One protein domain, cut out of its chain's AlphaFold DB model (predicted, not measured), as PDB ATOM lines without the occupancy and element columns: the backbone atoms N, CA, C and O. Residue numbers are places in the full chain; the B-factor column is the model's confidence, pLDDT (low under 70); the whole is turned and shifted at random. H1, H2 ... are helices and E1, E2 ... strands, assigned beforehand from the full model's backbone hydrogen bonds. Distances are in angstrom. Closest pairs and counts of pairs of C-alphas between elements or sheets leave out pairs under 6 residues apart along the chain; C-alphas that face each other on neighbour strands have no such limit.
ATOM      1  N   ILE A  14     141.117 177.931 143.826       93.75
ATOM      2  CA  ILE A  14     140.078 178.390 144.753       93.75
ATOM      3  C   ILE A  14     140.515 178.358 146.231       93.75
ATOM      4  O   ILE A  14     140.138 179.245 146.998       93.75
ATOM      5  N   LEU A  15     141.385 177.423 146.640       93.25
ATOM      6  CA  LEU A  15     141.935 177.372 148.006       93.25
ATOM      7  C   LEU A  15     143.001 178.452 148.264       93.25
ATOM      8  O   LEU A  15     143.294 178.763 149.413       93.25
ATOM      9  N   LYS A  16     143.554 179.056 147.207       91.44
ATOM     10  CA  LYS A  16     144.498 180.188 147.263       91.44
ATOM     11  C   LYS A  16     143.821 181.546 147.032       91.44
ATOM     12  O   LYS A  16     144.508 182.560 146.921       91.44
ATOM     13  N   SER A  17     142.497 181.568 146.905       93.25
ATOM     14  CA  SER A  17     141.748 182.781 146.583       93.25
ATOM     15  C   SER A  17     141.742 183.789 147.746       93.25
ATOM     16  O   SER A  17     141.811 183.385 148.914       93.25
ATOM     17  N   PRO A  18     141.628 185.103 147.463       93.25
ATOM     18  CA  PRO A  18     141.450 186.126 148.497       93.25
ATOM     19  C   PRO A  18     140.251 185.850 149.413       93.25
ATOM     20  O   PRO A  18     140.294 186.153 150.605       93.25
ATOM     21  N   GLU A  19     139.193 185.241 148.876       91.00
ATOM     22  CA  GLU A  19     138.004 184.844 149.623       91.00
ATOM     23  C   GLU A  19     138.325 183.755 150.653       91.00
ATOM     24  O   GLU A  19     137.899 183.861 151.804       91.00
ATOM     25  N   THR A  20     139.100 182.732 150.272       91.50
ATOM     26  CA  THR A  20     139.572 181.697 151.208       91.50
ATOM     27  C   THR A  20     140.462 182.305 152.286       91.50
ATOM     28  O   THR A  20     140.304 181.987 153.464       91.50
ATOM     29  N   GLU A  21     141.344 183.237 151.917       91.06
ATOM     30  CA  GLU A  21     142.205 183.935 152.874       91.06
ATOM     31  C   GLU A  21     141.394 184.712 153.916       91.06
ATOM     32  O   GLU A  21     141.655 184.606 155.114       91.06
ATOM     33  N   GLN A  22     140.360 185.439 153.489       91.94
ATOM     34  CA  GLN A  22     139.489 186.188 154.394       91.94
ATOM     35  C   GLN A  22     138.766 185.271 155.395       91.94
ATOM     36  O   GLN A  22     138.623 185.613 156.575       91.94
ATOM     37  N   VAL A  23     138.335 184.088 154.949       90.25
ATOM     38  CA  VAL A  23     137.703 183.088 155.823       90.25
ATOM     39  C   VAL A  23     138.706 182.528 156.827       90.25
ATOM     40  O   VAL A  23     138.371 182.402 158.005       90.25
ATOM     41  N   ILE A  24     139.932 182.231 156.391       90.88
ATOM     42  CA  ILE A  24     141.008 181.781 157.280       90.88
ATOM     43  C   ILE A  24     141.275 182.842 158.353       90.88
ATOM     44  O   ILE A  24     141.265 182.505 159.532       90.88
ATOM     45  N   GLN A  25     141.416 184.119 157.983       91.31
ATOM     46  CA  GLN A  25     141.620 185.204 158.954       91.31
ATOM     47  C   GLN A  25     140.472 185.299 159.968       91.31
ATOM     48  O   GLN A  25     140.712 185.370 161.170       91.31
ATOM     49  N   THR A  26     139.227 185.178 159.506       90.94
ATOM     50  CA  THR A  26     138.051 185.166 160.392       90.94
ATOM     51  C   THR A  26     138.102 183.997 161.389       90.94
ATOM     52  O   THR A  26     137.811 184.165 162.572       90.94
ATOM     53  N   LEU A  27     138.500 182.802 160.942       89.69
ATOM     54  CA  LEU A  27     138.661 181.633 161.817       89.69
ATOM     55  C   LEU A  27     139.783 181.831 162.848       89.69
ATOM     56  O   LEU A  27     139.637 181.404 163.995       89.69
ATOM     57  N   LEU A  28     140.875 182.498 162.466       91.75
ATOM     58  CA  LEU A  28     141.976 182.842 163.371       91.75
ATOM     59  C   LEU A  28     141.548 183.851 164.439       91.75
ATOM     60  O   LEU A  28     141.889 183.656 165.603       91.75
ATOM     61  N   GLU A  29     140.760 184.866 164.075       93.06
ATOM     62  CA  GLU A  29     140.192 185.839 165.020       93.06
ATOM     63  C   GLU A  29     139.243 185.181 166.031       93.06
ATOM     64  O   GLU A  29     139.250 185.521 167.216       93.06
ATOM     65  N   ILE A  30     138.440 184.212 165.582       92.88
ATOM     66  CA  ILE A  30     137.519 183.453 166.442       92.88
ATOM     67  C   ILE A  30     138.276 182.476 167.356       92.88
ATOM     68  O   ILE A  30     137.840 182.214 168.481       92.88
ATOM     69  N   GLY A  31     139.389 181.912 166.879       92.31
ATOM     70  CA  GLY A  31     140.263 181.020 167.645       92.31
ATOM     71  C   GLY A  31     139.715 179.606 167.876       92.31
ATOM     72  O   GLY A  31     140.231 178.883 168.728       92.31
ATOM     73  N   LYS A  32     138.645 179.211 167.176       91.12
ATOM     74  CA  LYS A  32     138.027 177.878 167.273       91.12
ATOM     75  C   LYS A  32     137.170 177.557 166.052       91.12
ATOM     76  O   LYS A  32     136.727 178.452 165.335       91.12
ATOM     77  N   PHE A  33     136.859 176.275 165.873       89.81
ATOM     78  CA  PHE A  33     135.885 175.835 164.881       89.81
ATOM     79  C   PHE A  33     134.463 176.266 165.261       89.81
ATOM     80  O   PHE A  33     134.015 176.053 166.389       89.81
ATOM     81  N   VAL A  34     133.752 176.875 164.312       87.12
ATOM     82  CA  VAL A  34     132.358 177.338 164.468       87.12
ATOM     83  C   VAL A  34     131.460 176.870 163.316       87.12
ATOM     84  O   VAL A  34     130.410 177.456 163.061       87.12
ATOM     85  N   GLY A  35     131.873 175.813 162.613       84.62
ATOM     86  CA  GLY A  35     131.260 175.345 161.371       84.62
ATOM     87  C   GLY A  35     132.093 175.707 160.142       84.62
ATOM     88  O   GLY A  35     133.219 176.182 160.266       84.62
ATOM     89  N   TYR A  36     131.537 175.464 158.953       82.88
ATOM     90  CA  TYR A  36     132.205 175.665 157.663       82.88
ATOM     91  C   TYR A  36     131.720 176.970 157.008       82.88
ATOM     92  O   TYR A  36     130.667 176.958 156.368       82.88
ATOM     93  N   PRO A  37     132.438 178.106 157.145       72.56
ATOM     94  CA  PRO A  37     131.920 179.423 156.749       72.56
ATOM     95  C   PRO A  37     131.746 179.572 155.232       72.56
ATOM     96  O   PRO A  37     130.938 180.376 154.776       72.56
ATOM     97  N   ARG A  38     132.493 178.782 154.452       83.75
ATOM     98  CA  ARG A  38     132.402 178.674 152.991       83.75
ATOM     99  C   ARG A  38     132.523 177.216 152.563       83.75
ATOM    100  O   ARG A  38     133.578 176.777 152.104       83.75
ATOM    101  N   LEU A  39     131.462 176.443 152.803       84.00
ATOM    102  CA  LEU A  39     131.376 175.045 152.367       84.00
ATOM    103  C   LEU A  39     131.408 174.926 150.835       84.00
ATOM    104  O   LEU A  39     131.940 173.958 150.309       84.00
ATOM    105  N   ASP A  40     130.903 175.939 150.134       85.81
ATOM    106  CA  ASP A  40     130.940 176.063 148.675       85.81
ATOM    107  C   ASP A  40     132.367 176.025 148.103       85.81
ATOM    108  O   ASP A  40     132.564 175.463 147.034       85.81
ATOM    109  N   ILE A  41     133.367 176.544 148.831       88.19
ATOM    110  CA  ILE A  41     134.784 176.467 148.434       88.19
ATOM    111  C   ILE A  41     135.317 175.032 148.558       88.19
ATOM    112  O   ILE A  41     136.012 174.553 147.667       88.19
ATOM    113  N   LEU A  42     134.988 174.338 149.653       85.69
ATOM    114  CA  LEU A  42     135.436 172.958 149.896       85.69
ATOM    115  C   LEU A  42     134.761 171.960 148.947       85.69
ATOM    116  O   LEU A  42     135.396 171.017 148.489       85.69
ATOM    117  N   MET A  43     133.483 172.182 148.640       84.12
ATOM    118  CA  MET A  43     132.688 171.343 147.739       84.12
ATOM    119  C   MET A  43     132.831 171.742 146.263       84.12
ATOM    120  O   MET A  43     132.147 171.180 145.410       84.12
ATOM    121  N   HIS A  44     133.697 172.709 145.948       87.25
ATOM    122  CA  HIS A  44     133.934 173.148 144.580       87.25
ATOM    123  C   HIS A  44     134.564 172.030 143.737       87.25
ATOM    124  O   HIS A  44     135.394 171.263 144.230       87.25
ATOM    125  N   GLU A  45     134.226 171.975 142.447       83.38
ATOM    126  CA  GLU A  45     134.714 170.949 141.512       83.38
ATOM    127  C   GLU A  45     136.251 170.915 141.432       83.38
ATOM    128  O   GLU A  45     136.846 169.844 141.461       83.38
ATOM    129  N   GLU A  46     136.914 172.078 141.458       88.12
ATOM    130  CA  GLU A  46     138.388 172.165 141.494       88.12
ATOM    131  C   GLU A  46     139.034 171.502 142.725       88.12
ATOM    132  O   GLU A  46     140.214 171.154 142.681       88.12
ATOM    133  N   VAL A  47     138.294 171.350 143.828       92.00
ATOM    134  CA  VAL A  47     138.782 170.714 145.060       92.00
ATOM    135  C   VAL A  47     138.337 169.261 145.096       92.00
ATOM    136  O   VAL A  47     139.174 168.359 145.057       92.00
ATOM    137  N   LEU A  48     137.024 169.019 145.136       89.50
ATOM    138  CA  LEU A  48     136.473 167.673 145.279       89.50
ATOM    139  C   LEU A  48     136.727 166.821 144.031       89.50
ATOM    140  O   LEU A  48     137.112 165.664 144.166       89.50
ATOM    141  N   GLY A  49     136.597 167.389 142.830       89.19
ATOM    142  CA  GLY A  49     136.906 166.696 141.577       89.19
ATOM    143  C   GLY A  49     138.374 166.279 141.501       89.19
ATOM    144  O   GLY A  49     138.669 165.127 141.189       89.19
ATOM    145  N   LYS A  50     139.299 167.161 141.907       91.56
ATOM    146  CA  LYS A  50     140.733 166.833 141.965       91.56
ATOM    147  C   LYS A  50     141.051 165.771 143.024       91.56
ATOM    148  O   LYS A  50     141.857 164.878 142.778       91.56
ATOM    149  N   LEU A  51     140.410 165.825 144.194       93.88
ATOM    150  CA  LEU A  51     140.555 164.782 145.219       93.88
ATOM    151  C   LEU A  51     140.069 163.421 144.713       93.88
ATOM    152  O   LEU A  51     140.740 162.414 144.948       93.88
ATOM    153  N   LEU A  52     138.934 163.393 144.015       92.25
ATOM    154  CA  LEU A  52     138.386 162.181 143.417       92.25
ATOM    155  C   LEU A  52     139.288 161.624 142.320       92.25
ATOM    156  O   LEU A  52     139.495 160.415 142.290       92.25
ATOM    157  N   GLU A  53     139.885 162.468 141.482       90.31
ATOM    158  CA  GLU A  53     140.881 162.033 140.497       90.31
ATOM    159  C   GLU A  53     142.067 161.329 141.178       90.31
ATOM    160  O   GLU A  53     142.407 160.200 140.817       90.31
ATOM    161  N   ILE A  54     142.633 161.949 142.221       90.62
ATOM    162  CA  ILE A  54     143.768 161.411 142.992       90.62
ATOM    163  C   ILE A  54     143.409 160.089 143.684       90.62
ATOM    164  O   ILE A  54     144.235 159.180 143.754       90.62
ATOM    165  N   HIS A  55     142.180 159.965 144.186       92.81
ATOM    166  CA  HIS A  55     141.698 158.771 144.888       92.81
ATOM    167  C   HIS A  55     140.967 157.781 143.974       92.81
ATOM    168  O   HIS A  55     140.333 156.842 144.461       92.81
ATOM    169  N   TYR A  56     141.052 157.959 142.654       91.94
ATOM    170  CA  TYR A  56     140.432 157.097 141.645       91.94
ATOM    171  C   TYR A  56     138.916 156.906 141.819       91.94
ATOM    172  O   TYR A  56     138.404 155.806 141.621       91.94
ATOM    173  N   ASN A  57     138.196 157.967 142.188       92.94
ATOM    174  CA  ASN A  57     136.763 157.957 142.494       92.94
ATOM    175  C   ASN A  57     136.400 156.986 143.630       92.94
ATOM    176  O   ASN A  57     135.369 156.313 143.591       92.94
ATOM    177  N   LYS A  58     137.262 156.884 144.650       94.31
ATOM    178  CA  LYS A  58     137.039 156.025 145.818       94.31
ATOM    179  C   LYS A  58     137.080 156.796 147.119       94.31
ATOM    180  O   LYS A  58     137.818 157.766 147.277       94.31
ATOM    181  N   CYS A  59     136.322 156.299 148.088       95.00
ATOM    182  CA  CYS A  59     136.454 156.724 149.468       95.00
ATOM    183  C   CYS A  59     137.864 156.400 149.976       95.00
ATOM    184  O   CYS A  59     138.301 155.246 149.913       95.00
ATOM    185  N   ALA A  60     138.518 157.406 150.555       94.88
ATOM    186  CA  ALA A  60     139.861 157.319 151.109       94.88
ATOM    187  C   ALA A  60     140.021 156.172 152.116       94.88
ATOM    188  O   ALA A  60     141.077 155.558 152.146       94.88
ATOM    189  N   PHE A  61     138.982 155.823 152.888       94.56
ATOM    190  CA  PHE A  61     139.065 154.801 153.938       94.56
ATOM    191  C   PHE A  61     138.538 153.426 153.501       94.56
ATOM    192  O   PHE A  61     139.286 152.442 153.489       94.56
ATOM    193  N   CYS A  62     137.254 153.340 153.138       93.75
ATOM    194  CA  CYS A  62     136.583 152.063 152.867       93.75
ATOM    195  C   CYS A  62     136.711 151.569 151.414       93.75
ATOM    196  O   CYS A  62     136.279 150.454 151.113       93.75
ATOM    197  N   GLU A  63     137.294 152.382 150.526       94.31
ATOM    198  CA  GLU A  63     137.447 152.126 149.084       94.31
ATOM    199  C   GLU A  63     136.146 151.919 148.300       94.31
ATOM    200  O   GLU A  63     136.195 151.452 147.160       94.31
ATOM    201  N   ALA A  64     134.987 152.248 148.878       93.94
ATOM    202  CA  ALA A  64     133.742 152.275 148.119       93.94
ATOM    203  C   ALA A  64     133.859 153.285 146.971       93.94
ATOM    204  O   ALA A  64     134.461 154.349 147.147       93.94
ATOM    205  N   GLY A  65     133.289 152.947 145.813       93.69
ATOM    206  CA  GLY A  65     133.183 153.874 144.691       93.69
ATOM    207  C   GLY A  65     132.301 155.062 145.069       93.69
ATOM    208  O   GLY A  65     131.254 154.877 145.689       93.69
ATOM    209  N   ILE A  66     132.748 156.267 144.735       93.25
ATOM    210  CA  ILE A  66     132.046 157.520 145.012       93.25
ATOM    211  C   ILE A  66     132.107 158.434 143.788       93.25
ATOM    212  O   ILE A  66     133.096 158.449 143.060       93.25
ATOM    213  N   SER A  67     131.049 159.206 143.570       88.81
ATOM    214  CA  SER A  67     130.892 160.096 142.422       88.81
ATOM    215  C   SER A  67     130.177 161.383 142.832       88.81
ATOM    216  O   SER A  67     129.300 161.374 143.700       88.81
ATOM    217  N   ILE A  68     130.547 162.496 142.191       84.56
ATOM    218  CA  ILE A  68     129.829 163.773 142.324       84.56
ATOM    219  C   ILE A  68     128.443 163.661 141.680       84.56
ATOM    220  O   ILE A  68     127.464 164.113 142.266       84.56
ATOM    221  N   GLU A  69     128.341 163.016 140.513       84.38
ATOM    222  CA  GLU A  69     127.086 162.887 139.752       84.38
ATOM    223  C   GLU A  69     126.017 162.121 140.539       84.38
ATOM    224  O   GLU A  69     124.842 162.483 140.532       84.38
ATOM    225  N   GLU A  70     126.440 161.092 141.275       82.75
ATOM    226  CA  GLU A  70     125.561 160.273 142.113       82.75
ATOM    227  C   GLU A  70     125.365 160.859 143.521       82.75
ATOM    228  O   GLU A  70     124.659 160.271 144.336       82.75
ATOM    229  N   SER A  71     125.973 162.013 143.825       83.38
ATOM    230  CA  SER A  71     125.955 162.639 145.158       83.38
ATOM    231  C   SER A  71     126.461 161.721 146.283       83.38
ATOM    232  O   SER A  71     126.020 161.819 147.425       83.38
ATOM    233  N   THR A  72     127.402 160.826 145.970       84.94
ATOM    234  CA  THR A  72     127.982 159.859 146.921       84.94
ATOM    235  C   THR A  72     129.360 160.276 147.440       84.94
ATOM    236  O   THR A  72     129.873 159.666 148.381       84.94
ATOM    237  N   ALA A  73     129.960 161.320 146.854       87.56
ATOM    238  CA  ALA A  73     131.251 161.874 147.250       87.56
ATOM    239  C   ALA A  73     131.114 163.029 148.256       87.56
ATOM    240  O   ALA A  73     130.455 164.034 147.998       87.56
ATOM    241  N   PHE A  74     131.814 162.904 149.381       90.38
ATOM    242  CA  PHE A  74     131.884 163.889 150.455       90.38
ATOM    243  C   PHE A  74     133.336 164.244 150.759       90.38
ATOM    244  O   PHE A  74     134.265 163.527 150.388       90.38
ATOM    245  N   LEU A  75     133.530 165.346 151.479       91.88
ATOM    246  CA  LEU A  75     134.839 165.808 151.917       91.88
ATOM    247  C   LEU A  75     134.988 165.661 153.434       91.88
ATOM    248  O   LEU A  75     134.091 165.997 154.217       91.88
ATOM    249  N   THR A  76     136.148 165.174 153.850       92.19
ATOM    250  CA  THR A  76     136.534 165.042 155.254       92.19
ATOM    251  C   THR A  76     137.896 165.663 155.492       92.19
ATOM    252  O   THR A  76     138.650 165.923 154.550       92.19
ATOM    253  N   HIS A  77     138.203 165.893 156.763       93.56
ATOM    254  CA  HIS A  77     139.473 166.451 157.183       93.56
ATOM    255  C   HIS A  77     140.277 165.365 157.886       93.56
ATOM    256  O   HIS A  77     139.786 164.754 158.829       93.56
ATOM    257  N   TYR A  78     141.513 165.123 157.453       94.19
ATOM    258  CA  TYR A  78     142.369 164.139 158.112       94.19
ATOM    259  C   TYR A  78     142.547 164.498 159.592       94.19
ATOM    260  O   TYR A  78     142.261 163.688 160.471       94.19
ATOM    261  N   ARG A  79     142.951 165.741 159.868       93.44
ATOM    262  CA  ARG A  79     143.000 166.349 161.199       93.44
ATOM    263  C   ARG A  79     141.696 167.083 161.473       93.44
ATOM    264  O   ARG A  79     141.354 168.023 160.756       93.44
ATOM    265  N   SER A  80     141.024 166.672 162.548       92.75
ATOM    266  CA  SER A  80     139.719 167.198 162.968       92.75
ATOM    267  C   SER A  80     139.711 168.734 163.068       92.75
ATOM    268  O   SER A  80     140.517 169.293 163.824       92.75
ATOM    269  N   PRO A  81     138.779 169.427 162.384       91.88
ATOM    270  CA  PRO A  81     138.606 170.873 162.481       91.88
ATOM    271  C   PRO A  81     138.359 171.368 163.904       91.88
ATOM    272  O   PRO A  81     138.775 172.473 164.234       91.88
ATOM    273  N   GLU A  82     137.732 170.557 164.765       91.50
ATOM    274  CA  GLU A  82     137.480 170.923 166.167       91.50
ATOM    275  C   GLU A  82     138.773 171.187 166.945       91.50
ATOM    276  O   GLU A  82     138.789 172.009 167.863       91.50
ATOM    277  N   LEU A  83     139.861 170.514 166.561       92.44
ATOM    278  CA  LEU A  83     141.172 170.625 167.198       92.44
ATOM    279  C   LEU A  83     142.154 171.463 166.368       92.44
ATOM    280  O   LEU A  83     142.999 172.146 166.939       92.44
ATOM    281  N   TYR A  84     142.027 171.430 165.040       94.12
ATOM    282  CA  TYR A  84     142.941 172.056 164.082       94.12
ATOM    283  C   TYR A  84     142.183 172.990 163.131       94.12
ATOM    284  O   TYR A  84     142.244 172.849 161.910       94.12
ATOM    285  N   TYR A  85     141.440 173.952 163.682       93.38
ATOM    286  CA  TYR A  85     140.550 174.838 162.915       93.38
ATOM    287  C   TYR A  85     141.272 175.682 161.846       93.38
ATOM    288  O   TYR A  85     140.654 176.123 160.881       93.38
ATOM    289  N   TRP A  86     142.584 175.890 161.978       94.19
ATOM    290  CA  TRP A  86     143.404 176.576 160.973       94.19
ATOM    291  C   TRP A  86     143.755 175.693 159.760       94.19
ATOM    292  O   TRP A  86     144.203 176.216 158.744       94.19
ATOM    293  N   LEU A  87     143.516 174.376 159.824       94.62
ATOM    294  CA  LEU A  87     143.756 173.415 158.736       94.62
ATOM    295  C   LEU A  87     142.488 173.084 157.923       94.62
ATOM    296  O   LEU A  87     142.474 172.118 157.163       94.62
ATOM    297  N   ILE A  88     141.399 173.844 158.082       93.06
ATOM    298  CA  ILE A  88     140.108 173.552 157.422       93.06
ATOM    299  C   ILE A  88     140.195 173.658 155.898       93.06
ATOM    300  O   ILE A  88     139.574 172.865 155.198       93.06
ATOM    301  N   TYR A  89     140.946 174.636 155.396       93.56
ATOM    302  CA  TYR A  89     141.130 174.890 153.963       93.56
ATOM    303  C   TYR A  89     142.507 174.430 153.466       93.56
ATOM    304  O   TYR A  89     142.906 174.749 152.349       93.56
ATOM    305  N   GLU A  90     143.241 173.686 154.296       94.25
ATOM    306  CA  GLU A  90     144.572 173.204 153.961       94.25
ATOM    307  C   GLU A  90     144.484 171.969 153.063       94.25
ATOM    308  O   GLU A  90     143.952 170.939 153.474       94.25
ATOM    309  N   TRP A  91     145.060 172.048 151.861       95.00
ATOM    310  CA  TRP A  91     144.978 171.001 150.839       95.00
ATOM    311  C   TRP A  91     145.451 169.638 151.340       95.00
ATOM    312  O   TRP A  91     144.781 168.628 151.114       95.00
ATOM    313  N   THR A  92     146.563 169.607 152.078       94.62
ATOM    314  CA  THR A  92     147.121 168.374 152.661       94.62
ATOM    315  C   THR A  92     146.218 167.736 153.717       94.62
ATOM    316  O   THR A  92     146.379 166.560 154.026       94.62
ATOM    317  N   ASN A  93     145.233 168.470 154.238       95.50
ATOM    318  CA  ASN A  93     144.300 167.997 155.250       95.50
ATOM    319  C   ASN A  93     142.959 167.497 154.675       95.50
ATOM    320  O   ASN A  93     142.149 166.985 155.439       95.50
ATOM    321  N   LEU A  94     142.698 167.641 153.371       95.44
ATOM    322  CA  LEU A  94     141.414 167.278 152.747       95.44
ATOM    323  C   LEU A  94     141.447 165.872 152.134       95.44
ATOM    324  O   LEU A  94     142.370 165.565 151.384       95.44
ATOM    325  N   LEU A  95     140.425 165.053 152.390       95.00
ATOM    326  CA  LEU A  95     140.284 163.695 151.843       95.00
ATOM    327  C   LEU A  95     138.859 163.452 151.306       95.00
ATOM    328  O   LEU A  95     137.895 163.893 151.942       95.00
ATOM    329  N   PRO A  96     138.687 162.724 150.183       95.06
ATOM    330  CA  PRO A  96     137.372 162.339 149.687       95.06
ATOM    331  C   PRO A  96     136.865 161.077 150.401       95.06
ATOM    332  O   PRO A  96     137.574 160.080 150.545       95.06
ATOM    333  N   VAL A  97     135.611 161.079 150.838       94.50
ATOM    334  CA  VAL A  97     134.982 159.955 151.549       94.50
ATOM    335  C   VAL A  97     133.563 159.694 151.058       94.50
ATOM    336  O   VAL A  97     132.960 160.541 150.408       94.50
ATOM    337  N   CYS A  98     133.022 158.513 151.358       93.69
ATOM    338  CA  CYS A  98     131.600 158.238 151.166       93.69
ATOM    339  C   CYS A  98     130.760 158.807 152.319       93.69
ATOM    340  O   CYS A  98     131.296 159.148 153.378       93.69
ATOM    341  N   GLU A  99     129.438 158.842 152.131       91.44
ATOM    342  CA  GLU A  99     128.475 159.297 153.142       91.44
ATOM    343  C   GLU A  99     128.653 158.574 154.486       91.44
ATOM    344  O   GLU A  99     128.767 159.214 155.526       91.44
ATOM    345  N   GLU A 100     128.751 157.241 154.477       91.50
ATOM    346  CA  GLU A 100     128.879 156.445 155.706       91.50
ATOM    347  C   GLU A 100     130.161 156.776 156.479       91.50
ATOM    348  O   GLU A 100     130.113 157.027 157.682       91.50
ATOM    349  N   CYS A 101     131.314 156.828 155.800       91.81
ATOM    350  CA  CYS A 101     132.573 157.195 156.451       91.81
ATOM    351  C   CYS A 101     132.548 158.639 156.963       91.81
ATOM    352  O   CYS A 101     133.159 158.910 157.993       91.81
ATOM    353  N   LYS A 102     131.826 159.545 156.290       90.31
ATOM    354  CA  LYS A 102     131.630 160.916 156.768       90.31
ATOM    355  C   LYS A 102     130.756 160.965 158.021       90.31
ATOM    356  O   LYS A 102     131.084 161.679 158.961       90.31
ATOM    357  N   LEU A 103     129.668 160.196 158.058       87.94
ATOM    358  CA  LEU A 103     128.756 160.125 159.206       87.94
ATOM    359  C   LEU A 103     129.423 159.557 160.464       87.94
ATOM    360  O   LEU A 103     129.006 159.879 161.576       87.94
ATOM    361  N   TYR A 104     130.427 158.696 160.296       82.31
ATOM    362  CA  TYR A 104     131.154 158.089 161.408       82.31
ATOM    363  C   TYR A 104     132.393 158.864 161.858       82.31
ATOM    364  O   TYR A 104     132.963 158.471 162.869       82.31
ATOM    365  N   GLU A 105     132.786 159.940 161.167       77.94
ATOM    366  CA  GLU A 105     133.964 160.754 161.497       77.94
ATOM    367  C   GLU A 105     133.987 161.150 162.989       77.94
ATOM    368  O   GLU A 105     133.101 161.848 163.486       77.94
ATOM    369  N   ASP A 106     135.009 160.684 163.712       71.94
ATOM    370  CA  ASP A 106     135.227 160.994 165.128       71.94
ATOM    371  C   ASP A 106     136.056 162.280 165.273       71.94
ATOM    372  O   ASP A 106     137.160 162.399 164.731       71.94
ATOM    373  N   SER A 107     135.556 163.243 166.051       75.94
ATOM    374  CA  SER A 107     136.200 164.545 166.217       75.94
ATOM    375  C   SER A 107     137.444 164.527 167.118       75.94
ATOM    376  O   SER A 107     138.187 165.513 167.152       75.94
ATOM    377  N   GLN A 108     137.728 163.414 167.806       79.38
ATOM    378  CA  GLN A 108     138.807 163.310 168.800       79.38
ATOM    379  C   GLN A 108     140.236 163.335 168.226       79.38
ATOM    380  O   GLN A 108     141.166 163.630 168.979       79.38
ATOM    381  N   PHE A 109     140.429 163.002 166.941       91.19
ATOM    382  CA  PHE A 109     141.732 162.829 166.266       91.19
ATOM    383  C   PHE A 109     142.856 162.298 167.197       91.19
ATOM    384  O   PHE A 109     143.653 163.078 167.751       91.19
ATOM    385  N   PRO A 110     142.907 160.974 167.431       92.31
ATOM    386  CA  PRO A 110     143.822 160.377 168.395       92.31
ATOM    387  C   PRO A 110     145.286 160.462 167.933       92.31
ATOM    388  O   PRO A 110     145.608 160.228 166.770       92.31
ATOM    389  N   ILE A 111     146.183 160.763 168.876       93.12
ATOM    390  CA  ILE A 111     147.637 160.856 168.664       93.12
ATOM    391  C   ILE A 111     148.367 160.098 169.768       93.12
ATOM    392  O   ILE A 111     147.853 160.009 170.894       93.12
ATOM    393  N   MET A 112     149.559 159.584 169.473       89.12
ATOM    394  CA  MET A 112     150.340 158.856 170.461       89.12
ATOM    395  C   MET A 112     151.065 159.816 171.412       89.12
ATOM    396  O   MET A 112     150.934 159.718 172.637       89.12
ATOM    397  N   ASN A 113     151.743 160.828 170.869       87.44
ATOM    398  CA  ASN A 113     152.504 161.782 171.662       87.44
ATOM    399  C   ASN A 113     151.657 162.998 172.066       87.44
ATOM    400  O   ASN A 113     151.766 164.095 171.514       87.44
ATOM    401  N   LYS A 114     150.811 162.825 173.090       90.00
ATOM    402  CA  LYS A 114     149.898 163.882 173.576       90.00
ATOM    403  C   LYS A 114     150.602 165.187 173.973       90.00
ATOM    404  O   LYS A 114     149.983 166.248 173.906       90.00
ATOM    405  N   HIS A 115     151.874 165.128 174.378       90.94
ATOM    406  CA  HIS A 115     152.663 166.305 174.758       90.94
ATOM    407  C   HIS A 115     153.114 167.141 173.558       90.94
ATOM    408  O   HIS A 115     153.371 168.332 173.718       90.94
ATOM    409  N   LYS A 116     153.187 166.536 172.369       92.38
ATOM    410  CA  LYS A 116     153.571 167.198 171.119       92.38
ATOM    411  C   LYS A 116     152.391 167.816 170.369       92.38
ATOM    412  O   LYS A 116     152.621 168.423 169.332       92.38
ATOM    413  N   ARG A 117     151.158 167.707 170.890       94.75
ATOM    414  CA  ARG A 117     149.969 168.260 170.227       94.75
ATOM    415  C   ARG A 117     150.132 169.754 169.941       94.75
ATOM    416  O   ARG A 117     150.285 170.546 170.875       94.75
ATOM    417  N   VAL A 118     150.009 170.134 168.678       94.12
ATOM    418  CA  VAL A 118     149.929 171.518 168.221       94.12
ATOM    419  C   VAL A 118     148.564 172.064 168.641       94.12
ATOM    420  O   VAL A 118     147.527 171.624 168.154       94.12
ATOM    421  N   LYS A 119     148.551 172.978 169.618       92.06
ATOM    422  CA  LYS A 119     147.314 173.522 170.216       92.06
ATOM    423  C   LYS A 119     146.853 174.834 169.589       92.06
ATOM    424  O   LYS A 119     145.698 175.209 169.749       92.06
ATOM    425  N   THR A 120     147.767 175.543 168.942       92.19
ATOM    426  CA  THR A 120     147.539 176.853 168.336       92.19
ATOM    427  C   THR A 120     148.219 176.894 166.972       92.19
ATOM    428  O   THR A 120     149.253 176.237 166.812       92.19
ATOM    429  N   PRO A 121     147.685 177.668 166.013       94.19
ATOM    430  CA  PRO A 121     148.303 177.825 164.703       94.19
ATOM    431  C   PRO A 121     149.749 178.339 164.839       94.19
ATOM    432  O   PRO A 121     149.964 179.341 165.525       94.19
ATOM    433  N   PRO A 122     150.744 177.672 164.223       93.19
ATOM    434  CA  PRO A 122     152.114 178.179 164.148       93.19
ATOM    435  C   PRO A 122     152.187 179.555 163.470       93.19
ATOM    436  O   PRO A 122     151.382 179.845 162.591       93.19
ATOM    437  N   GLU A 123     153.179 180.382 163.813       90.06
ATOM    438  CA  GLU A 123     153.377 181.674 163.131       90.06
ATOM    439  C   GLU A 123     153.768 181.495 161.655       90.06
ATOM    440  O   GLU A 123     153.291 182.227 160.788       90.06
ATOM    441  N   ASP A 124     154.602 180.492 161.355       90.88
ATOM    442  CA  ASP A 124     154.957 180.140 159.982       90.88
ATOM    443  C   ASP A 124     153.860 179.284 159.338       90.88
ATOM    444  O   ASP A 124     153.630 178.128 159.711       90.88
ATOM    445  N   ARG A 125     153.208 179.845 158.318       87.19
ATOM    446  CA  ARG A 125     152.150 179.181 157.555       87.19
ATOM    447  C   ARG A 125     152.644 177.970 156.765       87.19
ATOM    448  O   ARG A 125     151.852 177.073 156.497       87.19
ATOM    449  N   ASN A 126     153.933 177.877 156.439       86.00
ATOM    450  CA  ASN A 126     154.473 176.685 155.774       86.00
ATOM    451  C   ASN A 126     154.366 175.432 156.656       86.00
ATOM    452  O   ASN A 126     154.332 174.313 156.145       86.00
ATOM    453  N   LEU A 127     154.258 175.610 157.976       90.06
ATOM    454  CA  LEU A 127     154.049 174.523 158.928       90.06
ATOM    455  C   LEU A 127     152.583 174.074 159.017       90.06
ATOM    456  O   LEU A 127     152.301 173.059 159.659       90.06
ATOM    457  N   TRP A 128     151.646 174.785 158.380       92.12
ATOM    458  CA  TRP A 128     150.211 174.483 158.393       92.12
ATOM    459  C   TRP A 128     149.867 173.415 157.367       92.12
ATOM    460  O   TRP A 128     148.969 173.586 156.558       92.12
ATOM    461  N   ARG A 129     150.596 172.304 157.396       92.00
ATOM    462  CA  ARG A 129     150.346 171.154 156.536       92.00
ATOM    463  C   ARG A 129     150.219 169.901 157.373       92.00
ATOM    464  O   ARG A 129     150.900 169.761 158.388       92.00
ATOM    465  N   ALA A 130     149.359 168.981 156.952       90.38
ATOM    466  CA  ALA A 130     149.156 167.724 157.665       90.38
ATOM    467  C   ALA A 130     150.429 166.856 157.710       90.38
ATOM    468  O   ALA A 130     150.577 166.060 158.640       90.38
ATOM    469  N   ASP A 131     151.322 167.049 156.735       90.31
ATOM    470  CA  ASP A 131     152.600 166.363 156.541       90.31
ATOM    471  C   ASP A 131     153.820 167.147 157.064       90.31
ATOM    472  O   ASP A 131     154.950 166.744 156.813       90.31
ATOM    473  N   SER A 132     153.627 168.258 157.788       93.06
ATOM    474  CA  SER A 132     154.747 169.014 158.361       93.06
ATOM    475  C   SER A 132     155.348 168.328 159.593       93.06
ATOM    476  O   SER A 132     154.646 167.647 160.348       93.06
ATOM    477  N   ASP A 133     156.635 168.571 159.857       90.88
ATOM    478  CA  ASP A 133     157.384 167.933 160.953       90.88
ATOM    479  C   ASP A 133     156.707 168.079 162.321       90.88
ATOM    480  O   ASP A 133     156.674 167.139 163.116       90.88
ATOM    481  N   ILE A 134     156.112 169.245 162.598       93.19
ATOM    482  CA  ILE A 134     155.426 169.504 163.872       93.19
ATOM    483  C   ILE A 134     154.185 168.627 164.058       93.19
ATOM    484  O   ILE A 134     153.875 168.223 165.176       93.19
ATOM    485  N   HIS A 135     153.486 168.316 162.967       94.19
ATOM    486  CA  HIS A 135     152.276 167.508 162.968       94.19
ATOM    487  C   HIS A 135     152.627 166.017 162.922       94.19
ATOM    488  O   HIS A 135     151.959 165.213 163.576       94.19
ATOM    489  N   LEU A 136     153.691 165.638 162.209       91.31
ATOM    490  CA  LEU A 136     154.227 164.274 162.215       91.31
ATOM    491  C   LEU A 136     154.769 163.882 163.599       91.31
ATOM    492  O   LEU A 136     154.522 162.766 164.051       91.31
ATOM    493  N   ALA A 137     155.398 164.816 164.322       91.25
ATOM    494  CA  ALA A 137     155.901 164.604 165.683       91.25
ATOM    495  C   ALA A 137     154.810 164.302 166.732       91.25
ATOM    496  O   ALA A 137     155.127 163.879 167.845       91.25
ATOM    497  N   GLU A 138     153.530 164.521 166.412       93.31
ATOM    498  CA  GLU A 138     152.414 164.096 167.263       93.31
ATOM    499  C   GLU A 138     152.180 162.578 167.230       93.31
ATOM    500  O   GLU A 138     151.530 162.048 168.132       93.31
ATOM    501  N   GLU A 139     152.705 161.884 166.214       92.94
ATOM    502  CA  GLU A 139     152.478 160.461 165.933       92.94
ATOM    503  C   GLU A 139     150.974 160.114 165.830       92.94
ATOM    504  O   GLU A 139     150.392 159.518 166.746       92.94
ATOM    505  N   PRO A 140     150.298 160.506 164.732       93.75
ATOM    506  CA  PRO A 140     148.865 160.274 164.557       93.75
ATOM    507  C   PRO A 140     148.473 158.796 164.608       93.75
ATOM    508  O   PRO A 140     149.099 157.943 163.977       93.75
ATOM    509  N   LEU A 141     147.372 158.487 165.297       93.88
ATOM    510  CA  LEU A 141     146.827 157.130 165.354       93.88
ATOM    511  C   LEU A 141     145.821 156.837 164.235       93.88
ATOM    512  O   LEU A 141     145.387 155.702 164.095       93.88
ATOM    513  N   ILE A 142     145.461 157.812 163.408       93.75
ATOM    514  CA  ILE A 142     144.692 157.560 162.186       93.75
ATOM    515  C   ILE A 142     145.669 157.325 161.027       93.75
ATOM    516  O   ILE A 142     146.727 157.951 160.965       93.75
ATOM    517  N   ILE A 143     145.356 156.383 160.141       93.50
ATOM    518  CA  ILE A 143     146.105 156.153 158.901       93.50
ATOM    519  C   ILE A 143     145.675 157.214 157.888       93.50
ATOM    520  O   ILE A 143     144.480 157.370 157.631       93.50
ATOM    521  N   ASN A 144     146.640 157.923 157.309       93.50
ATOM    522  CA  ASN A 144     146.416 158.801 156.173       93.50
ATOM    523  C   ASN A 144     146.805 158.057 154.884       93.50
ATOM    524  O   ASN A 144     147.997 157.837 154.677       93.50
ATOM    525  N   PRO A 145     145.864 157.700 153.992       91.50
ATOM    526  CA  PRO A 145     146.188 157.000 152.743       91.50
ATOM    527  C   PRO A 145     147.129 157.775 151.807       91.50
ATOM    528  O   PRO A 145     147.691 157.179 150.893       91.50
ATOM    529  N   GLU A 146     147.323 159.077 152.028       91.44
ATOM    530  CA  GLU A 146     148.235 159.915 151.244       91.44
ATOM    531  C   GLU A 146     149.676 159.948 151.779       91.44
ATOM    532  O   GLU A 146     150.591 160.325 151.048       91.44
ATOM    533  N   LEU A 147     149.881 159.594 153.054       86.69
ATOM    534  CA  LEU A 147     151.193 159.627 153.728       86.69
ATOM    535  C   LEU A 147     151.679 158.233 154.123       86.69
ATOM    536  O   LEU A 147     152.878 157.979 154.212       86.69
ATOM    537  N   ASP A 148     150.741 157.332 154.384       84.31
ATOM    538  CA  ASP A 148     150.987 155.975 154.827       84.31
ATOM    539  C   ASP A 148     150.831 154.978 153.670       84.31
ATOM    540  O   ASP A 148     150.223 155.256 152.635       84.31
ATOM    541  N   ILE A 149     151.343 153.766 153.887       80.06
ATOM    542  CA  ILE A 149     151.046 152.587 153.068       80.06
ATOM    543  C   ILE A 149     150.039 151.740 153.861       80.06
ATOM    544  O   ILE A 149     150.454 151.011 154.768       80.06
ATOM    545  N   PRO A 150     148.720 151.848 153.604       80.44
ATOM    546  CA  PRO A 150     147.706 151.193 154.429       80.44
ATOM    547  C   PRO A 150     147.831 149.667 154.464       80.44
ATOM    548  O   PRO A 150     147.528 149.059 155.493       80.44
ATOM    549  N   GLU A 151     148.330 149.055 153.386       76.81
ATOM    550  CA  GLU A 151     148.600 147.617 153.284       76.81
ATOM    551  C   GLU A 151     149.578 147.092 154.357       76.81
ATOM    552  O   GLU A 151     149.502 145.919 154.715       76.81
ATOM    553  N   LYS A 152     150.425 147.946 154.957       69.25
ATOM    554  CA  LYS A 152     151.309 147.563 156.080       69.25
ATOM    555  C   LYS A 152     150.571 147.377 157.407       69.25
ATOM    556  O   LYS A 152     151.076 146.731 158.325       69.25
ATOM    557  N   TYR A 153     149.392 147.979 157.536       78.69
ATOM    558  CA  TYR A 153     148.664 148.067 158.800       78.69
ATOM    559  C   TYR A 153     147.349 147.286 158.781       78.69
ATOM    560  O   TYR A 153     146.882 146.842 159.834       78.69
ATOM    561  N   LEU A 154     146.746 147.131 157.602       83.62
ATOM    562  CA  LEU A 154     145.410 146.578 157.409       83.62
ATOM    563  C   LEU A 154     145.456 145.321 156.534       83.62
ATOM    564  O   LEU A 154     146.143 145.284 155.520       83.62
ATOM    565  N   ALA A 155     144.660 144.318 156.888       82.19
ATOM    566  CA  ALA A 155     144.332 143.166 156.047       82.19
ATOM    567  C   ALA A 155     142.809 143.008 155.983       82.19
ATOM    568  O   ALA A 155     142.106 143.608 156.795       82.19
ATOM    569  N   ILE A 156     142.285 142.223 155.043       87.19
ATOM    570  CA  ILE A 156     140.850 141.909 154.989       87.19
ATOM    571  C   ILE A 156     140.662 140.413 155.241       87.19
ATOM    572  O   ILE A 156     141.393 139.600 154.681       87.19
ATOM    573  N   ASP A 157     139.720 140.049 156.110       87.19
ATOM    574  CA  ASP A 157     139.386 138.651 156.402       87.19
ATOM    575  C   ASP A 157     138.343 138.063 155.429       87.19
ATOM    576  O   ASP A 157     137.857 138.740 154.519       87.19
ATOM    577  N   ARG A 158     137.998 136.780 155.614       85.50
ATOM    578  CA  ARG A 158     137.023 136.056 154.774       85.50
ATOM    579  C   ARG A 158     135.608 136.623 154.860       85.50
ATOM    580  O   ARG A 158     134.815 136.428 153.943       85.50
ATOM    581  N   ASP A 159     135.297 137.348 155.928       88.44
ATOM    582  CA  ASP A 159     134.004 137.999 156.094       88.44
ATOM    583  C   ASP A 159     133.963 139.381 155.429       88.44
ATOM    584  O   ASP A 159     132.902 140.004 155.378       88.44
ATOM    585  N   GLY A 160     135.083 139.852 154.876       89.81
ATOM    586  CA  GLY A 160     135.194 141.170 154.265       89.81
ATOM    587  C   GLY A 160     135.451 142.278 155.284       89.81
ATOM    588  O   GLY A 160     135.280 143.456 154.960       89.81
ATOM    589  N   ASN A 161     135.870 141.956 156.508       93.62
ATOM    590  CA  ASN A 161     136.209 142.951 157.518       93.62
ATOM    591  C   ASN A 161     137.693 143.313 157.453       93.62
ATOM    592  O   ASN A 161     138.562 142.452 157.343       93.62
ATOM    593  N   PHE A 162     137.988 144.604 157.569       93.81
ATOM    594  CA  PHE A 162     139.332 145.100 157.814       93.81
ATOM    595  C   PHE A 162     139.807 144.687 159.208       93.81
ATOM    596  O   PHE A 162     139.126 144.922 160.207       93.81
ATOM    597  N   GLN A 163     141.005 144.128 159.275       89.75
ATOM    598  CA  GLN A 163     141.673 143.689 160.489       89.75
ATOM    599  C   GLN A 163     143.008 144.416 160.634       89.75
ATOM    600  O   GLN A 163     143.711 144.662 159.653       89.75
ATOM    601  N   ALA A 164     143.373 144.743 161.872       82.44
ATOM    602  CA  ALA A 164     144.678 145.314 162.171       82.44
ATOM    603  C   ALA A 164     145.752 144.218 162.183       82.44
ATOM    604  O   ALA A 164     145.718 143.305 163.017       82.44
ATOM    605  N   ILE A 165     146.748 144.334 161.306       71.00
ATOM    606  CA  ILE A 165     147.897 143.424 161.271       71.00
ATOM    607  C   ILE A 165     148.665 143.561 162.590       71.00
ATOM    608  O   ILE A 165     148.940 144.672 163.048       71.00
ATOM    609  N   LYS A 166     148.976 142.431 163.243       70.69
ATOM    610  CA  LYS A 166     149.695 142.379 164.535       70.69
ATOM    611  C   LYS A 166     149.103 143.293 165.627       70.69
ATOM    612  O   LYS A 166     149.831 143.761 166.496       70.69
ATOM    613  N   ARG A 167     147.785 143.551 165.605       74.69
ATOM    614  CA  ARG A 167     147.104 144.483 166.533       74.69
ATOM    615  C   ARG A 167     147.670 145.911 166.484       74.69
ATOM    616  O   ARG A 167     147.707 146.599 167.503       74.69
ATOM    617  N   ASN A 168     148.111 146.364 165.307       84.94
ATOM    618  CA  ASN A 168     148.629 147.716 165.126       84.94
ATOM    619  C   ASN A 168     147.610 148.771 165.600       84.94
ATOM    620  O   ASN A 168     146.435 148.759 165.211       84.94
ATOM    621  N   LEU A 169     148.071 149.693 166.449       84.75
ATOM    622  CA  LEU A 169     147.214 150.696 167.081       84.75
ATOM    623  C   LEU A 169     146.643 151.701 166.077       84.75
ATOM    624  O   LEU A 169     145.504 152.131 166.256       84.75
ATOM    625  N   ARG A 170     147.381 152.039 165.009       91.12
ATOM    626  CA  ARG A 170     146.903 152.977 163.986       91.12
ATOM    627  C   ARG A 170     145.764 152.372 163.170       91.12
ATOM    628  O   ARG A 170     144.705 152.978 163.015       91.12
ATOM    629  N   ALA A 171     145.931 151.126 162.729       90.31
ATOM    630  CA  ALA A 171     144.872 150.382 162.049       90.31
ATOM    631  C   ALA A 171     143.631 150.213 162.927       90.31
ATOM    632  O   ALA A 171     142.524 150.517 162.490       90.31
ATOM    633  N   THR A 172     143.815 149.791 164.180       92.12
ATOM    634  CA  THR A 172     142.706 149.590 165.125       92.12
ATOM    635  C   THR A 172     141.938 150.892 165.365       92.12
ATOM    636  O   THR A 172     140.707 150.908 165.312       92.12
ATOM    637  N   SER A 173     142.660 151.998 165.566       92.44
ATOM    638  CA  SER A 173     142.063 153.324 165.750       92.44
ATOM    639  C   SER A 173     141.330 153.785 164.494       92.44
ATOM    640  O   SER A 173     140.227 154.302 164.599       92.44
ATOM    641  N   THR A 174     141.882 153.533 163.306       93.38
ATOM    642  CA  THR A 174     141.268 153.932 162.030       93.38
ATOM    643  C   THR A 174     140.002 153.134 161.711       93.38
ATOM    644  O   THR A 174     138.984 153.722 161.352       93.38
ATOM    645  N   ILE A 175     140.030 151.807 161.897       92.62
ATOM    646  CA  ILE A 175     138.853 150.935 161.733       92.62
ATOM    647  C   ILE A 175     137.730 151.383 162.672       92.62
ATOM    648  O   ILE A 175     136.573 151.426 162.259       92.62
ATOM    649  N   THR A 176     138.075 151.725 163.916       90.81
ATOM    650  CA  THR A 176     137.108 152.150 164.936       90.81
ATOM    651  C   THR A 176     136.555 153.541 164.642       90.81
ATOM    652  O   THR A 176     135.338 153.716 164.662       90.81
ATOM    653  N   ALA A 177     137.427 154.504 164.324       89.75
ATOM    654  CA  ALA A 177     137.055 155.891 164.066       89.75
ATOM    655  C   ALA A 177     136.120 156.018 162.860       89.75
ATOM    656  O   ALA A 177     135.127 156.716 162.945       89.75
ATOM    657  N   TYR A 178     136.378 155.294 161.767       89.88
ATOM    658  CA  TYR A 178     135.552 155.374 160.553       89.88
ATOM    659  C   TYR A 178     134.537 154.234 160.411       89.88
ATOM    660  O   TYR A 178     133.859 154.143 159.387       89.88
ATOM    661  N   LYS A 179     134.459 153.334 161.403       89.94
ATOM    662  CA  LYS A 179     133.594 152.137 161.425       89.94
ATOM    663  C   LYS A 179     133.563 151.381 160.089       89.94
ATOM    664  O   LYS A 179     132.514 150.956 159.620       89.94
ATOM    665  N   ILE A 180     134.738 151.170 159.491       90.44
ATOM    666  CA  ILE A 180     134.913 150.669 158.106       90.44
ATOM    667  C   ILE A 180     134.345 149.240 157.905       90.44
ATOM    668  O   ILE A 180     134.074 148.800 156.783       90.44
ATOM    669  N   ASN A 181     134.139 148.510 159.003       93.19
ATOM    670  CA  ASN A 181     133.542 147.167 159.031       93.19
ATOM    671  C   ASN A 181     132.022 147.174 159.236       93.19
ATOM    672  O   ASN A 181     131.426 146.130 159.480       93.19
ATOM    673  N   MET A 182     131.386 148.339 159.169       87.69
ATOM    674  CA  MET A 182     129.939 148.494 159.253       87.69
ATOM    675  C   MET A 182     129.395 149.062 157.940       87.69
ATOM    676  O   MET A 182     130.140 149.598 157.123       87.69
TER     677      MET A 182
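AT A GLANCE: This is residues 14 to 182 of the 701 residues of the protein "ATPase_AAA_core domain-containing protein" of Bernardetia litoralis (strain ATCC 23117 / DSM 6794 / NBRC 15988 / NCIMB 1366 / Sio-4) (UniProt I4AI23). A flat slab, mostly loops with little regular structure, has H1 at one end, H3 packed on hairpin E1-E2 midway and H6 on hairpin E3-E4 at the other end. Six named helices and four named strands, H1-H2-H3-E1-E2-H4-H5-E3-E4-H6, hold 61 of 169 printed residues. It is mixed in class and compact, with antiparallel sheets, radius of gyration of the C-alphas 16.1 A and spans of 50 by 43 by 23 A.

HOW THE PARTS SIT: The closest C-alphas of H3, residues 45 to 54, and E2, residues 94 to 98, are 51 and 96, 6.0 A. N 74 of E1, residues 73 to 77, is 2.8 A from O 97. The closest C-alphas of H6, residues 169 to 177, and E4, residues 162 to 164, are 171 and 164, 5.1 A. Of O i to N i+4 pairs, H3 has 5 of 6 within hydrogen-bond range.

IN THESE COORDINATES: H1, residues 18 to 30, begins at C-alpha 18 (141.450, 186.126, 148.497); H6 ends at C-alpha 177 (137.055, 155.891, 164.066).

THE WHOLE: The printed part has no cut; link E1 to E2 is long; residue 152 is under pLDDT 70.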